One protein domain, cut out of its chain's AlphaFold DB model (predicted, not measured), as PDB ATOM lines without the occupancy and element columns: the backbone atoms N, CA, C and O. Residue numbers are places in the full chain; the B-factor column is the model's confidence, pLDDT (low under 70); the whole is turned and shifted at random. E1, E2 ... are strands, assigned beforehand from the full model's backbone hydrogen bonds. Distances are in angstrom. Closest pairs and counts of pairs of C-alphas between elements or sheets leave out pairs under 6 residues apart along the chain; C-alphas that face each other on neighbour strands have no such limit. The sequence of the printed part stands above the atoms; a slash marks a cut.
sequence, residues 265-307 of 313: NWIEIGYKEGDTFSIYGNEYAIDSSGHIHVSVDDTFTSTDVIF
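This is residues 265 to 307 of the 313 residues of an uncharacterized protein of Lachnospiraceae bacterium 10-1 (UniProt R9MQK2). There is little regular structure here: a small hairpin of two short strands, E1 and E2, framed by one long loop. Residues 286 to 307 double back, go round the hairpin's turn and return to pair with E1. The 43 printed residues have no named helix and two named strands, E1 then E2, one antiparallel sheet; the class is all strand, with 8 residues in named elements. The whole is compact, radius of gyration of the C-alphas 10.5 A, and elongated, 28 by 18 by 13 A.

Start at C-alpha 265, (383.918, 269.659, 217.364). Find C-alpha 276 at (393.538, 260.783, 213.040); there E1, residues 276 to 279, begins, 9.3 A long. E2, residues 282 to 285, runs 10.3 A to C-alpha 285 at (394.180, 264.845, 212.376).

E1 and E2 form a hairpin with a tight link, antiparallel at 148 degrees. Look at N 277 and O 284, 2.8 A apart, within hydrogen-bond range. Residues 305 to 306 pair antiparallel with residues 278 to 279 of E1.

The C-alphas of Glu 268 and Thr 301, the two farthest apart, are 29.0 A apart. The printed part has no cut, and no printed residue is under 70 in pLDDT.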
ATOM      1  N   ASN A 265     382.899 269.674 216.319       96.75
ATOM      2  CA  ASN A 265     383.918 269.659 217.364       96.75
ATOM      3  C   ASN A 265     384.080 268.224 217.884       96.75
ATOM      4  O   ASN A 265     383.272 267.713 218.663       96.75
ATOM      5  N   TRP A 266     385.116 267.544 217.413       95.75
ATOM      6  CA  TRP A 266     385.387 266.149 217.735       95.75
ATOM      7  C   TRP A 266     385.894 265.961 219.168       95.75
ATOM      8  O   TRP A 266     385.622 264.920 219.772       95.75
ATOM      9  N   ILE A 267     386.555 266.966 219.751       95.25
ATOM     10  CA  ILE A 267     386.999 266.919 221.153       95.25
ATOM     11  C   ILE A 267     385.788 266.867 222.090       95.25
ATOM     12  O   ILE A 267     385.739 266.031 222.992       95.25
ATOM     13  N   GLU A 268     384.755 267.672 221.824       94.94
ATOM     14  CA  GLU A 268     383.498 267.653 222.593       94.94
ATOM     15  C   GLU A 268     382.766 266.299 222.526       94.94
ATOM     16  O   GLU A 268     381.984 265.959 223.414       94.94
ATOM     17  N   ILE A 269     383.043 265.494 221.499       91.12
ATOM     18  CA  ILE A 269     382.433 264.176 221.269       91.12
ATOM     19  C   ILE A 269     383.296 263.037 221.859       91.12
ATOM     20  O   ILE A 269     382.917 261.860 221.802       91.12
ATOM     21  N   GLY A 270     384.423 263.376 222.496       92.00
ATOM     22  CA  GLY A 270     385.271 262.448 223.249       92.00
ATOM     23  C   GLY A 270     386.512 261.950 222.505       92.00
ATOM     24  O   GLY A 270     387.065 260.916 222.884       92.00
ATOM     25  N   TYR A 271     386.935 262.650 221.452       94.75
ATOM     26  CA  TYR A 271     388.234 262.440 220.805       94.75
ATOM     27  C   TYR A 271     389.300 263.386 221.378       94.75
ATOM     28  O   TYR A 271     388.992 264.284 222.163       94.75
ATOM     29  N   LYS A 272     390.565 263.168 221.021       94.75
ATOM     30  CA  LYS A 272     391.700 263.993 221.451       94.75
ATOM     31  C   LYS A 272     392.336 264.712 220.268       94.75
ATOM     32  O   LYS A 272     392.324 264.207 219.150       94.75
ATOM     33  N   GLU A 273     392.930 265.873 220.531       96.44
ATOM     34  CA  GLU A 273     393.820 266.530 219.570       96.44
ATOM     35  C   GLU A 273     394.891 265.539 219.079       96.44
ATOM     36  O   GLU A 273     395.455 264.777 219.869       96.44
ATOM     37  N   GLY A 274     395.133 265.522 217.766       95.44
ATOM     38  CA  GLY A 274     396.033 264.574 217.110       95.44
ATOM     39  C   GLY A 274     395.418 263.213 216.756       95.44
ATOM     40  O   GLY A 274     396.020 262.486 215.962       95.44
ATOM     41  N   ASP A 275     394.225 262.857 217.260       95.81
ATOM     42  CA  ASP A 275     393.523 261.657 216.782       95.81
ATOM     43  C   ASP A 275     393.252 261.797 215.274       95.81
ATOM     44  O   ASP A 275     392.776 262.832 214.803       95.81
ATOM     45  N   THR A 276     393.567 260.750 214.510       96.38
ATOM     46  CA  THR A 276     393.538 260.783 213.040       96.38
ATOM     47  C   THR A 276     392.363 259.987 212.481       96.38
ATOM     48  O   THR A 276     392.151 258.824 212.827       96.38
ATOM     49  N   PHE A 277     391.597 260.626 211.602       96.06
ATOM     50  CA  PHE A 277     390.467 260.059 210.877       96.06
ATOM     51  C   PHE A 277     390.937 259.648 209.493       96.06
ATOM     52  O   PHE A 277     391.537 260.456 208.792       96.06
ATOM     53  N   SER A 278     390.611 258.428 209.069       95.75
ATOM     54  CA  SER A 278     390.788 258.028 207.672       95.75
ATOM     55  C   SER A 278     389.475 258.270 206.937       95.75
ATOM     56  O   SER A 278     388.539 257.473 207.038       95.75
ATOM     57  N   ILE A 279     389.401 259.382 206.213       96.06
ATOM     58  CA  ILE A 279     388.253 259.767 205.398       96.06
ATOM     59  C   ILE A 279     388.589 259.484 203.938       96.06
ATOM     60  O   ILE A 279     389.463 260.121 203.352       96.06
ATOM     61  N   TYR A 280     387.880 258.529 203.345       94.75
ATOM     62  CA  TYR A 280     387.945 258.225 201.918       94.75
ATOM     63  C   TYR A 280     389.363 257.921 201.390       94.75
ATOM     64  O   TYR A 280     389.713 258.214 200.242       94.75
ATOM     65  N   GLY A 281     390.178 257.290 202.240       92.94
ATOM     66  CA  GLY A 281     391.557 256.892 201.942       92.94
ATOM     67  C   GLY A 281     392.620 257.946 202.269       92.94
ATOM     68  O   GLY A 281     393.801 257.662 202.098       92.94
ATOM     69  N   ASN A 282     392.217 259.116 202.771       96.06
ATOM     70  CA  ASN A 282     393.118 260.170 203.235       96.06
ATOM     71  C   ASN A 282     393.021 260.321 204.759       96.06
ATOM     72  O   ASN A 282     391.973 260.058 205.349       96.06
ATOM     73  N   GLU A 283     394.103 260.767 205.392       96.56
ATOM     74  CA  GLU A 283     394.195 260.928 206.846       96.56
ATOM     75  C   GLU A 283     394.093 262.397 207.271       96.56
ATOM     76  O   GLU A 283     394.779 263.259 206.724       96.56
ATOM     77  N   TYR A 284     393.260 262.674 208.280       97.25
ATOM     78  CA  TYR A 284     393.036 264.016 208.822       97.25
ATOM     79  C   TYR A 284     393.092 263.983 210.348       97.25
ATOM     80  O   TYR A 284     392.301 263.290 210.989       97.25
ATOM     81  N   ALA A 285     394.028 264.731 210.930       97.06
ATOM     82  CA  ALA A 285     394.180 264.845 212.376       97.06
ATOM     83  C   ALA A 285     393.288 265.955 212.949       97.06
ATOM     84  O   ALA A 285     393.129 267.006 212.326       97.06
ATOM     85  N   ILE A 286     392.740 265.727 214.146       97.31
ATOM     86  CA  ILE A 286     392.056 266.768 214.922       97.31
ATOM     87  C   ILE A 286     393.067 267.849 215.316       97.31
ATOM     88  O   ILE A 286     394.092 267.540 215.928       97.31
ATOM     89  N   ASP A 287     392.753 269.107 215.015       97.12
ATOM     90  CA  ASP A 287     393.546 270.261 215.430       97.12
ATOM     91  C   ASP A 287     393.207 270.752 216.853       97.12
ATOM     92  O   ASP A 287     392.257 270.305 217.495       97.12
ATOM     93  N   SER A 288     393.971 271.729 217.345       96.81
ATOM     94  CA  SER A 288     393.744 272.358 218.659       96.81
ATOM     95  C   SER A 288     392.368 273.021 218.838       96.81
ATOM     96  O   SER A 288     391.949 273.268 219.968       96.81
ATOM     97  N   SER A 289     391.643 273.310 217.749       96.56
ATOM     98  CA  SER A 289     390.272 273.832 217.802       96.56
ATOM     99  C   SER A 289     389.220 272.724 217.924       96.56
ATOM    100  O   SER A 289     388.042 273.018 218.124       96.56
ATOM    101  N   GLY A 290     389.635 271.461 217.805       96.62
ATOM    102  CA  GLY A 290     388.777 270.286 217.864       96.62
ATOM    103  C   GLY A 290     388.201 269.850 216.520       96.62
ATOM    104  O   GLY A 290     387.309 269.005 216.512       96.62
ATOM    105  N   HIS A 291     388.695 270.375 215.396       97.75
ATOM    106  CA  HIS A 291     388.139 270.111 214.066       97.75
ATOM    107  C   HIS A 291     389.124 269.348 213.173       97.75
ATOM    108  O   HIS A 291     390.331 269.339 213.409       97.75
ATOM    109  N   ILE A 292     388.588 268.712 212.130       97.38
ATOM    110  CA  ILE A 292     389.365 268.214 210.988       97.38
ATOM    111  C   ILE A 292     389.076 269.096 209.770       97.38
ATOM    112  O   ILE A 292     388.011 269.705 209.691       97.38
ATOM    113  N   HIS A 293     390.001 269.133 208.810       96.62
ATOM    114  CA  HIS A 293     389.885 269.967 207.608       96.62
ATOM    115  C   HIS A 293     390.004 269.118 206.348       96.62
ATOM    116  O   HIS A 293     391.082 268.985 205.776       96.62
ATOM    117  N   VAL A 294     388.887 268.527 205.933       96.19
ATOM    118  CA  VAL A 294     388.788 267.774 204.677       96.19
ATOM    119  C   VAL A 294     388.428 268.731 203.541       96.19
ATOM    120  O   VAL A 294     387.475 269.504 203.681       96.19
ATOM    121  N   SER A 295     389.144 268.687 202.416       92.81
ATOM    122  CA  SER A 295     388.798 269.483 201.237       92.81
ATOM    123  C   SER A 295     387.890 268.697 200.292       92.81
ATOM    124  O   SER A 295     388.057 267.497 200.088       92.81
ATOM    125  N   VAL A 296     386.936 269.383 199.660       86.38
ATOM    126  CA  VAL A 296     386.122 268.798 198.576       86.38
ATOM    127  C   VAL A 296     386.931 268.566 197.293       86.38
ATOM    128  O   VAL A 296     386.507 267.797 196.434       86.38
ATOM    129  N   ASP A 297     388.098 269.205 197.180       86.62
ATOM    130  CA  ASP A 297     389.012 269.074 196.042       86.62
ATOM    131  C   ASP A 297     390.055 267.958 196.238       86.62
ATOM    132  O   ASP A 297     390.872 267.710 195.345       86.62
ATOM    133  N   ASP A 298     390.043 267.276 197.388       89.94
ATOM    134  CA  ASP A 298     390.968 266.180 197.656       89.94
ATOM    135  C   ASP A 298     390.724 264.997 196.706       89.94
ATOM    136  O   ASP A 298     389.598 264.654 196.337       89.94
ATOM    137  N   THR A 299     391.810 264.330 196.312       89.12
ATOM    138  CA  THR A 299     391.712 263.072 195.566       89.12
ATOM    139  C   THR A 299     391.485 261.932 196.547       89.12
ATOM    140  O   THR A 299     392.351 261.631 197.365       89.12
ATOM    141  N   PHE A 300     390.323 261.292 196.451       91.12
ATOM    142  CA  PHE A 300     389.942 260.169 197.301       91.12
ATOM    143  C   PHE A 300     390.260 258.825 196.646       91.12
ATOM    144  O   PHE A 300     390.055 258.638 195.445       91.12
ATOM    145  N   THR A 301     390.748 257.875 197.445       88.25
ATOM    146  CA  THR A 301     391.192 256.545 196.981       88.25
ATOM    147  C   THR A 301     390.351 255.397 197.540       88.25
ATOM    148  O   THR A 301     390.462 254.267 197.069       88.25
ATOM    149  N   SER A 302     389.475 255.675 198.510       92.62
ATOM    150  CA  SER A 302     388.552 254.708 199.110       92.62
ATOM    151  C   SER A 302     387.186 255.343 199.372       92.62
ATOM    152  O   SER A 302     387.073 256.552 199.534       92.62
ATOM    153  N   THR A 303     386.131 254.533 199.443       93.06
ATOM    154  CA  THR A 303     384.796 254.969 199.885       93.06
ATOM    155  C   THR A 303     384.592 254.850 201.398       93.06
ATOM    156  O   THR A 303     383.527 255.210 201.901       93.06
ATOM    157  N   ASP A 304     385.587 254.334 202.120       92.69
ATOM    158  CA  ASP A 304     385.486 254.037 203.546       92.69
ATOM    159  C   ASP A 304     385.739 255.261 204.425       92.69
ATOM    160  O   ASP A 304     386.486 256.177 204.082       92.69
ATOM    161  N   VAL A 305     385.123 255.242 205.605       93.50
ATOM    162  CA  VAL A 305     385.332 256.226 206.667       93.50
ATOM    163  C   VAL A 305     385.663 255.463 207.939       93.50
ATOM    164  O   VAL A 305     384.838 254.690 208.431       93.50
ATOM    165  N   ILE A 306     386.865 255.671 208.467       94.06
ATOM    166  CA  ILE A 306     387.368 254.982 209.653       94.06
ATOM    167  C   ILE A 306     387.648 256.018 210.733       94.06
ATOM    168  O   ILE A 306     388.463 256.928 210.567       94.06
ATOM    169  N   PHE A 307     386.956 255.852 211.856       91.69
ATOM    170  CA  PHE A 307     387.118 256.687 213.035       91.69
ATOM    171  C   PHE A 307     388.252 256.157 213.918       91.69
ATOM    172  O   PHE A 307     388.355 254.935 214.093       91.69
TER     173      PHE A 307